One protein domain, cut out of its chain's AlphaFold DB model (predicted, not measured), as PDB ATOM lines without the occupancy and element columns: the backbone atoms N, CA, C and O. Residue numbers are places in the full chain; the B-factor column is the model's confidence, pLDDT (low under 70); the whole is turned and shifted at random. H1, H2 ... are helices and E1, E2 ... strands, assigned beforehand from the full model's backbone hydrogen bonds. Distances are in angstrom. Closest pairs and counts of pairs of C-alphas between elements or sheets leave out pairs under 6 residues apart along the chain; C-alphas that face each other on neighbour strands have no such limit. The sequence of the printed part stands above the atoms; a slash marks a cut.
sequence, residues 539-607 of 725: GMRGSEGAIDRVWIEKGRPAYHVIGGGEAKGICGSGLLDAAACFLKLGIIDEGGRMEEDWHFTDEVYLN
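What this domain is: This is residues 539 to 607 of the 725 residues of the protein "tRNA (guanine-N(1)-)-methyltransferase" of Lachnoclostridium sp. An131 (UniProt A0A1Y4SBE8). One helix, H1, packs lengthwise beside a two-stranded hairpin, E1 and E2, mainly against E1, and a long closing stretch without named elements, residues 586 to 607, folds back from the helix's end. The 69 printed residues hold E1, E2 and H1 in that order, mixed in class, with 28 residues in named elements, under half. The sheet is antiparallel. The whole is compact, radius of gyration of the C-alphas 11.4 A, spanning 32 by 22 by 20 A.

Where its parts are: E1, residues 546 to 553, begins at C-alpha 546 (-51.556, -28.809, 23.749), runs 19.2 A and bends by 54 degrees at residue 549. E2, residues 556 to 561, runs 16.5 A. H1, residues 572 to 585, runs 19.8 A to C-alpha 585 (-44.539, -7.756, 28.010).

How they stand to each other: E1 and E2 form a hairpin at 150 degrees; N 551 and O 558 are within hydrogen-bond range at 2.9 A. The closest C-alphas of E1 and H1, Asp 548 and Gly 574, are 4.0 A apart; those of E2 and H1, Pro 557 and Cys 581, 6.5 A. In H1 every O i to N i+4 pair is within range. Residues 546 to 547 of E1 pair, parallel, with 569 to 570.

The domain as a whole: The C-alphas farthest apart, Gly 563 and Gly 591, are 34.1 A apart. The printed part has no cut. The E1 to E2 link is tight, E2 to H1 short. No printed residue is under 70 in pLDDT.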
ATOM      1  N   GLY A 539     -58.921 -23.808  25.103       87.44
ATOM      2  CA  GLY A 539     -58.474 -24.605  26.237       87.44
ATOM      3  C   GLY A 539     -58.607 -26.107  26.011       87.44
ATOM      4  O   GLY A 539     -59.635 -26.609  25.546       87.44
ATOM      5  N   MET A 540     -57.574 -26.852  26.390       83.62
ATOM      6  CA  MET A 540     -57.579 -28.310  26.382       83.62
ATOM      7  C   MET A 540     -56.756 -28.882  27.538       83.62
ATOM      8  O   MET A 540     -56.067 -28.166  28.254       83.62
ATOM      9  N   ARG A 541     -56.825 -30.197  27.745       77.62
ATOM     10  CA  ARG A 541     -55.996 -30.864  28.759       77.62
ATOM     11  C   ARG A 541     -54.547 -30.980  28.294       77.62
ATOM     12  O   ARG A 541     -54.264 -30.873  27.105       77.62
ATOM     13  N   GLY A 542     -53.643 -31.247  29.238       75.56
ATOM     14  CA  GLY A 542     -52.258 -31.620  28.943       75.56
ATOM     15  C   GLY A 542     -52.202 -32.959  28.203       75.56
ATOM     16  O   GLY A 542     -52.167 -34.023  28.817       75.56
ATOM     17  N   SER A 543     -52.260 -32.901  26.880       79.88
ATOM     18  CA  SER A 543     -52.189 -34.038  25.962       79.88
ATOM     19  C   SER A 543     -51.519 -33.599  24.662       79.88
ATOM     20  O   SER A 543     -51.340 -32.404  24.438       79.88
ATOM     21  N   GLU A 544     -51.181 -34.548  23.787       83.06
ATOM     22  CA  GLU A 544     -50.580 -34.264  22.477       83.06
ATOM     23  C   GLU A 544     -51.316 -33.134  21.721       83.06
ATOM     24  O   GLU A 544     -52.542 -33.158  21.576       83.06
ATOM     25  N   GLY A 545     -50.559 -32.144  21.243       85.75
ATOM     26  CA  GLY A 545     -51.080 -30.949  20.573       85.75
ATOM     27  C   GLY A 545     -51.426 -29.773  21.498       85.75
ATOM     28  O   GLY A 545     -51.752 -28.704  20.990       85.75
ATOM     29  N   ALA A 546     -51.352 -29.922  22.824       88.75
ATOM     30  CA  ALA A 546     -51.556 -28.809  23.749       88.75
ATOM     31  C   ALA A 546     -50.288 -27.960  23.903       88.75
ATOM     32  O   ALA A 546     -49.200 -28.506  24.091       88.75
ATOM     33  N   ILE A 547     -50.443 -26.635  23.896       93.06
ATOM     34  CA  ILE A 547     -49.417 -25.706  24.370       93.06
ATOM     35  C   ILE A 547     -49.312 -25.838  25.893       93.06
ATOM     36  O   ILE A 547     -50.274 -25.535  26.602       93.06
ATOM     37  N   ASP A 548     -48.161 -26.290  26.390       88.31
ATOM     38  CA  ASP A 548     -47.926 -26.582  27.813       88.31
ATOM     39  C   ASP A 548     -46.904 -25.674  28.492       88.31
ATOM     40  O   ASP A 548     -46.897 -25.590  29.724       88.31
ATOM     41  N   ARG A 549     -46.080 -24.977  27.705       88.25
ATOM     42  CA  ARG A 549     -45.124 -23.969  28.171       88.25
ATOM     43  C   ARG A 549     -45.172 -22.745  27.282       88.25
ATOM     44  O   ARG A 549     -45.231 -22.875  26.060       88.25
ATOM     45  N   VAL A 550     -45.041 -21.581  27.906       92.56
ATOM     46  CA  VAL A 550     -44.840 -20.300  27.225       92.56
ATOM     47  C   VAL A 550     -43.700 -19.555  27.915       92.56
ATOM     48  O   VAL A 550     -43.587 -19.542  29.136       92.56
ATOM     49  N   TRP A 551     -42.799 -18.963  27.142       92.06
ATOM     50  CA  TRP A 551     -41.696 -18.158  27.664       92.06
ATOM     51  C   TRP A 551     -41.444 -16.965  26.753       92.06
ATOM     52  O   TRP A 551     -41.925 -16.905  25.626       92.06
ATOM     53  N   ILE A 552     -40.666 -15.997  27.227       90.31
ATOM     54  CA  ILE A 552     -40.285 -14.845  26.410       90.31
ATOM     55  C   ILE A 552     -39.003 -15.179  25.652       90.31
ATOM     56  O   ILE A 552     -37.951 -15.391  26.256       90.31
ATOM     57  N   GLU A 553     -39.068 -15.148  24.326       90.81
ATOM     58  CA  GLU A 553     -37.913 -15.245  23.441       90.81
ATOM     59  C   GLU A 553     -37.887 -14.044  22.490       90.81
ATOM     60  O   GLU A 553     -38.866 -13.735  21.815       90.81
ATOM     61  N   LYS A 554     -36.756 -13.324  22.443       90.81
ATOM     62  CA  LYS A 554     -36.572 -12.128  21.589       90.81
ATOM     63  C   LYS A 554     -37.699 -11.086  21.737       90.81
ATOM     64  O   LYS A 554     -38.094 -10.449  20.764       90.81
ATOM     65  N   GLY A 555     -38.206 -10.913  22.960       89.56
ATOM     66  CA  GLY A 555     -39.268  -9.950  23.277       89.56
ATOM     67  C   GLY A 555     -40.669 -10.373  22.827       89.56
ATOM     68  O   GLY A 555     -41.555  -9.528  22.776       89.56
ATOM     69  N   ARG A 556     -40.878 -11.649  22.482       91.81
ATOM     70  CA  ARG A 556     -42.190 -12.202  22.128       91.81
ATOM     71  C   ARG A 556     -42.463 -13.507  22.884       91.81
ATOM     72  O   ARG A 556     -41.511 -14.215  23.211       91.81
ATOM     73  N   PRO A 557     -43.733 -13.846  23.153       92.25
ATOM     74  CA  PRO A 557     -44.125 -15.168  23.625       92.25
ATOM     75  C   PRO A 557     -43.741 -16.256  22.608       92.25
ATOM     76  O   PRO A 557     -44.218 -16.254  21.473       92.25
ATOM     77  N   ALA A 558     -42.882 -17.177  23.024       90.81
ATOM     78  CA  ALA A 558     -42.597 -18.450  22.370       90.81
ATOM     79  C   ALA A 558     -43.222 -19.584  23.189       90.81
ATOM     80  O   ALA A 558     -43.511 -19.404  24.372       90.81
ATOM     81  N   TYR A 559     -43.455 -20.737  22.568       94.75
ATOM     82  CA  TYR A 559     -44.198 -21.821  23.201       94.75
ATOM     83  C   TYR A 559     -43.694 -23.206  22.807       94.75
ATOM     84  O   TYR A 559     -43.038 -23.392  21.781       94.75
ATOM     85  N   HIS A 560     -44.029 -24.187  23.642       91.25
ATOM     86  CA  HIS A 560     -43.825 -25.608  23.383       91.25
ATOM     87  C   HIS A 560     -45.182 -26.298  23.237       91.25
ATOM     88  O   HIS A 560     -46.154 -25.895  23.875       91.25
ATOM     89  N   VAL A 561     -45.233 -27.325  22.387       90.38
ATOM     90  CA  VAL A 561     -46.416 -28.156  22.157       90.38
ATOM     91  C   VAL A 561     -46.087 -29.584  22.563       90.38
ATOM     92  O   VAL A 561     -45.109 -30.161  22.082       90.38
ATOM     93  N   ILE A 562     -46.926 -30.190  23.401       77.62
ATOM     94  CA  ILE A 562     -46.778 -31.597  23.789       77.62
ATOM     95  C   ILE A 562     -46.786 -32.473  22.529       77.62
ATOM     96  O   ILE A 562     -47.736 -32.453  21.746       77.62
ATOM     97  N   GLY A 563     -45.726 -33.262  22.344       81.31
ATOM     98  CA  GLY A 563     -45.537 -34.124  21.171       81.31
ATOM     99  C   GLY A 563     -44.853 -33.448  19.974       81.31
ATOM    100  O   GLY A 563     -44.584 -34.124  18.987       81.31
ATOM    101  N   GLY A 564     -44.538 -32.150  20.045       79.00
ATOM    102  CA  GLY A 564     -43.762 -31.429  19.023       79.00
ATOM    103  C   GLY A 564     -44.480 -31.178  17.689       79.00
ATOM    104  O   GLY A 564     -43.833 -30.760  16.731       79.00
ATOM    105  N   GLY A 565     -45.786 -31.457  17.610       86.12
ATOM    106  CA  GLY A 565     -46.628 -31.218  16.433       86.12
ATOM    107  C   GLY A 565     -47.310 -29.843  16.426       86.12
ATOM    108  O   GLY A 565     -46.930 -28.936  17.163       86.12
ATOM    109  N   GLU A 566     -48.346 -29.697  15.594       90.62
ATOM    110  CA  GLU A 566     -49.159 -28.475  15.530       90.62
ATOM    111  C   GLU A 566     -49.977 -28.258  16.810       90.62
ATOM    112  O   GLU A 566     -50.557 -29.197  17.370       90.62
ATOM    113  N   ALA A 567     -50.042 -26.998  17.251       93.25
ATOM    114  CA  ALA A 567     -50.853 -26.591  18.388       93.25
ATOM    115  C   ALA A 567     -52.346 -26.695  18.045       93.25
ATOM    116  O   ALA A 567     -52.811 -26.098  17.079       93.25
ATOM    117  N   LYS A 568     -53.098 -27.421  18.874       92.62
ATOM    118  CA  LYS A 568     -54.559 -27.604  18.768       92.62
ATOM    119  C   LYS A 568     -55.327 -26.897  19.881       92.62
ATOM    120  O   LYS A 568     -56.552 -26.830  19.849       92.62
ATOM    121  N   GLY A 569     -54.606 -26.415  20.885       93.25
ATOM    122  CA  GLY A 569     -55.145 -25.714  22.035       93.25
ATOM    123  C   GLY A 569     -54.058 -25.441  23.066       93.25
ATOM    124  O   GLY A 569     -52.880 -25.706  22.830       93.25
ATOM    125  N   ILE A 570     -54.457 -24.922  24.219       93.19
ATOM    126  CA  ILE A 570     -53.578 -24.563  25.335       93.19
ATOM    127  C   ILE A 570     -54.044 -25.255  26.614       93.19
ATOM    128  O   ILE A 570     -55.242 -25.285  26.901       93.19
ATOM    129  N   CYS A 571     -53.121 -25.843  27.375       88.94
ATOM    130  CA  CYS A 571     -53.443 -26.430  28.676       88.94
ATOM    131  C   CYS A 571     -53.183 -25.452  29.822       88.94
ATOM    132  O   CYS A 571     -52.616 -24.380  29.620       88.94
ATOM    133  N   GLY A 572     -53.600 -25.804  31.041       88.00
ATOM    134  CA  GLY A 572     -53.504 -24.897  32.184       88.00
ATOM    135  C   GLY A 572     -52.090 -24.387  32.472       88.00
ATOM    136  O   GLY A 572     -51.937 -23.218  32.817       88.00
ATOM    137  N   SER A 573     -51.055 -25.227  32.335       87.06
ATOM    138  CA  SER A 573     -49.668 -24.788  32.564       87.06
ATOM    139  C   SER A 573     -49.224 -23.784  31.502       87.06
ATOM    140  O   SER A 573     -48.613 -22.774  31.841       87.06
ATOM    141  N   GLY A 574     -49.619 -24.009  30.243       92.81
ATOM    142  CA  GLY A 574     -49.392 -23.074  29.146       92.81
ATOM    143  C   GLY A 574     -50.141 -21.758  29.344       92.81
ATOM    144  O   GLY A 574     -49.566 -20.700  29.124       92.81
ATOM    145  N   LEU A 575     -51.394 -21.805  29.810       95.19
ATOM    146  CA  LEU A 575     -52.208 -20.619  30.106       95.19
ATOM    147  C   LEU A 575     -51.569 -19.749  31.198       95.19
ATOM    148  O   LEU A 575     -51.502 -18.527  31.064       95.19
ATOM    149  N   LEU A 576     -51.086 -20.382  32.264       93.12
ATOM    150  CA  LEU A 576     -50.445 -19.713  33.392       93.12
ATOM    151  C   LEU A 576     -49.109 -19.072  32.975       93.12
ATOM    152  O   LEU A 576     -48.868 -17.897  33.258       93.12
ATOM    153  N   ASP A 577     -48.277 -19.810  32.235       93.06
ATOM    154  CA  ASP A 577     -47.035 -19.296  31.649       93.06
ATOM    155  C   ASP A 577     -47.302 -18.147  30.651       93.06
ATOM    156  O   ASP A 577     -46.576 -17.147  30.637       93.06
ATOM    157  N   ALA A 578     -48.363 -18.252  29.841       96.56
ATOM    158  CA  ALA A 578     -48.762 -17.226  28.879       96.56
ATOM    159  C   ALA A 578     -49.134 -15.922  29.577       96.56
ATOM    160  O   ALA A 578     -48.594 -14.877  29.225       96.56
ATOM    161  N   ALA A 579     -49.991 -15.980  30.597       96.88
ATOM    162  CA  ALA A 579     -50.395 -14.798  31.351       96.88
ATOM    163  C   ALA A 579     -49.202 -14.115  32.036       96.88
ATOM    164  O   ALA A 579     -49.071 -12.895  31.950       96.88
ATOM    165  N   ALA A 580     -48.281 -14.886  32.626       95.31
ATOM    166  CA  ALA A 580     -47.051 -14.338  33.200       95.31
ATOM    167  C   ALA A 580     -46.180 -13.630  32.143       95.31
ATOM    168  O   ALA A 580     -45.637 -12.551  32.389       95.31
ATOM    169  N   CYS A 581     -46.064 -14.206  30.940       96.12
ATOM    170  CA  CYS A 581     -45.354 -13.574  29.828       96.12
ATOM    171  C   CYS A 581     -46.069 -12.315  29.328       96.12
ATOM    172  O   CYS A 581     -45.410 -11.315  29.048       96.12
ATOM    173  N   PHE A 582     -47.396 -12.358  29.211       96.94
ATOM    174  CA  PHE A 582     -48.206 -11.249  28.719       96.94
ATOM    175  C   PHE A 582     -48.125 -10.050  29.652       96.94
ATOM    176  O   PHE A 582     -47.896  -8.944  29.169       96.94
ATOM    177  N   LEU A 583     -48.216 -10.277  30.964       95.56
ATOM    178  CA  LEU A 583     -48.072  -9.233  31.974       95.56
ATOM    179  C   LEU A 583     -46.693  -8.571  31.867       95.56
ATOM    180  O   LEU A 583     -46.572  -7.356  31.743       95.56
ATOM    181  N   LYS A 584     -45.633  -9.383  31.788       94.25
ATOM    182  CA  LYS A 584     -44.253  -8.889  31.682       94.25
ATOM    183  C   LYS A 584     -43.958  -8.132  30.381       94.25
ATOM    184  O   LYS A 584     -43.051  -7.302  30.352       94.25
ATOM    185  N   LEU A 585     -44.668  -8.442  29.298       95.19
ATOM    186  CA  LEU A 585     -44.539  -7.756  28.010       95.19
ATOM    187  C   LEU A 585     -45.503  -6.571  27.856       95.19
ATOM    188  O   LEU A 585     -45.422  -5.879  26.843       95.19
ATOM    189  N   GLY A 586     -46.399  -6.336  28.821       94.19
ATOM    190  CA  GLY A 586     -47.450  -5.322  28.726       94.19
ATOM    191  C   GLY A 586     -48.530  -5.642  27.687       94.19
ATOM    192  O   GLY A 586     -49.193  -4.734  27.202       94.19
ATOM    193  N   ILE A 587     -48.688  -6.918  27.313       95.88
ATOM    194  CA  ILE A 587     -49.796  -7.394  26.460       95.88
ATOM    195  C   ILE A 587     -51.108  -7.376  27.253       95.88
ATOM    196  O   ILE A 587     -52.171  -7.108  26.692       95.88
ATOM    197  N   ILE A 588     -51.018  -7.655  28.556       96.69
ATOM    198  CA  ILE A 588     -52.088  -7.414  29.521       96.69
ATOM    199  C   ILE A 588     -51.584  -6.469  30.609       96.69
ATOM    200  O   ILE A 588     -50.406  -6.531  30.970       96.69
ATOM    201  N   ASP A 589     -52.462  -5.610  31.121       95.31
ATOM    202  CA  ASP A 589     -52.179  -4.792  32.306       95.31
ATOM    203  C   ASP A 589     -52.482  -5.547  33.617       95.31
ATOM    204  O   ASP A 589     -52.947  -6.691  33.609       95.31
ATOM    205  N   GLU A 590     -52.229  -4.908  34.760       94.19
ATOM    206  CA  GLU A 590     -52.516  -5.454  36.098       94.19
ATOM    207  C   GLU A 590     -54.010  -5.744  36.310       94.19
ATOM    208  O   GLU A 590     -54.389  -6.700  36.984       94.19
ATOM    209  N   GLY A 591     -54.890  -4.972  35.667       94.94
ATOM    210  CA  GLY A 591     -56.326  -5.241  35.633       94.94
ATOM    211  C   GLY A 591     -56.699  -6.455  34.773       94.94
ATOM    212  O   GLY A 591     -57.847  -6.901  34.809       94.94
ATOM    213  N   GLY A 592     -55.744  -7.014  34.026       94.69
ATOM    214  CA  GLY A 592     -55.924  -8.092  33.062       94.69
ATOM    215  C   GLY A 592     -56.549  -7.638  31.748       94.69
ATOM    216  O   GLY A 592     -57.050  -8.479  30.998       94.69
ATOM    217  N   ARG A 593     -56.564  -6.330  31.469       96.25
ATOM    218  CA  ARG A 593     -57.082  -5.783  30.217       96.25
ATOM    219  C   ARG A 593     -56.157  -6.162  29.071       96.25
ATOM    220  O   ARG A 593     -54.956  -5.939  29.143       96.25
ATOM    221  N   MET A 594     -56.748  -6.667  28.000       95.25
ATOM    222  CA  MET A 594     -56.093  -7.072  26.767       95.25
ATOM    223  C   MET A 594     -56.714  -6.279  25.612       95.25
ATOM    224  O   MET A 594     -57.933  -6.300  25.440       95.25
ATOM    225  N   GLU A 595     -55.907  -5.524  24.860       91.12
ATOM    226  CA  GLU A 595     -56.427  -4.679  23.769       91.12
ATOM    227  C   GLU A 595     -56.829  -5.491  22.533       91.12
ATOM    228  O   GLU A 595     -57.858  -5.210  21.919       91.12
ATOM    229  N   GLU A 596     -56.034  -6.505  22.198       94.06
ATOM    230  CA  GLU A 596     -56.223  -7.384  21.045       94.06
ATOM    231  C   GLU A 596     -55.976  -8.838  21.450       94.06
ATOM    232  O   GLU A 596     -55.140  -9.109  22.312       94.06
ATOM    233  N   ASP A 597     -56.677  -9.777  20.810       96.56
ATOM    234  CA  ASP A 597     -56.477 -11.211  21.033       96.56
ATOM    235  C   ASP A 597     -55.046 -11.626  20.651       96.56
ATOM    236  O   ASP A 597     -54.509 -11.227  19.614       96.56
ATOM    237  N   TRP A 598     -54.420 -12.471  21.474       96.62
ATOM    238  CA  TRP A 598     -53.082 -12.981  21.192       96.62
ATOM    239  C   TRP A 598     -53.161 -14.332  20.495       96.62
ATOM    240  O   TRP A 598     -53.569 -15.331  21.090       96.62
ATOM    241  N   HIS A 599     -52.691 -14.376  19.254       96.69
ATOM    242  CA  HIS A 599     -52.641 -15.585  18.443       96.69
ATOM    243  C   HIS A 599     -51.277 -16.277  18.565       96.69
ATOM    244  O   HIS A 599     -50.247 -15.726  18.175       96.69
ATOM    245  N   PHE A 600     -51.265 -17.510  19.080       94.25
ATOM    246  CA  PHE A 600     -50.100 -18.403  18.994       94.25
ATOM    247  C   PHE A 600     -50.002 -19.051  17.608       94.25
ATOM    248  O   PHE A 600     -48.902 -19.277  17.096       94.25
ATOM    249  N   THR A 601     -51.165 -19.335  17.017       93.56
ATOM    250  CA  THR A 601     -51.384 -19.751  15.628       93.56
ATOM    251  C   THR A 601     -52.695 -19.135  15.122       93.56
ATOM    252  O   THR A 601     -53.420 -18.492  15.884       93.56
ATOM    253  N   ASP A 602     -53.040 -19.370  13.853       89.31
ATOM    254  CA  ASP A 602     -54.335 -18.954  13.296       89.31
ATOM    255  C   ASP A 602     -55.532 -19.621  14.012       89.31
ATOM    256  O   ASP A 602     -56.621 -19.053  14.048       89.31
ATOM    257  N   GLU A 603     -55.333 -20.801  14.616       89.56
ATOM    258  CA  GLU A 603     -56.387 -21.586  15.283       89.56
ATOM    259  C   GLU A 603     -56.320 -21.547  16.822       89.56
ATOM    260  O   GLU A 603     -57.317 -21.823  17.492       89.56
ATOM    261  N   VAL A 604     -55.163 -21.209  17.405       95.62
ATOM    262  CA  VAL A 604     -54.935 -21.213  18.858       95.62
ATOM    263  C   VAL A 604     -54.586 -19.813  19.337       95.62
ATOM    264  O   VAL A 604     -53.509 -19.285  19.047       95.62
ATOM    265  N   TYR A 605     -55.491 -19.225  20.115       96.38
ATOM    266  CA  TYR A 605     -55.380 -17.864  20.622       96.38
ATOM    267  C   TYR A 605     -55.931 -17.742  22.047       96.38
ATOM    268  O   TYR A 605     -56.621 -18.635  22.542       96.38
ATOM    269  N   LEU A 606     -55.590 -16.636  22.706       97.31
ATOM    270  CA  LEU A 606     -56.166 -16.216  23.980       97.31
ATOM    271  C   LEU A 606     -56.799 -14.843  23.819       97.31
ATOM    272  O   LEU A 606     -56.199 -13.945  23.228       97.31
ATOM    273  N   ASN A 607     -57.990 -14.689  24.382       96.50
ATOM    274  CA  ASN A 607     -58.736 -13.437  24.365       96.50
ATOM    275  C   ASN A 607     -58.973 -12.889  25.781       96.50
ATOM    276  O   ASN A 607     -58.693 -13.540  26.792       96.50
TER     277      ASN A 607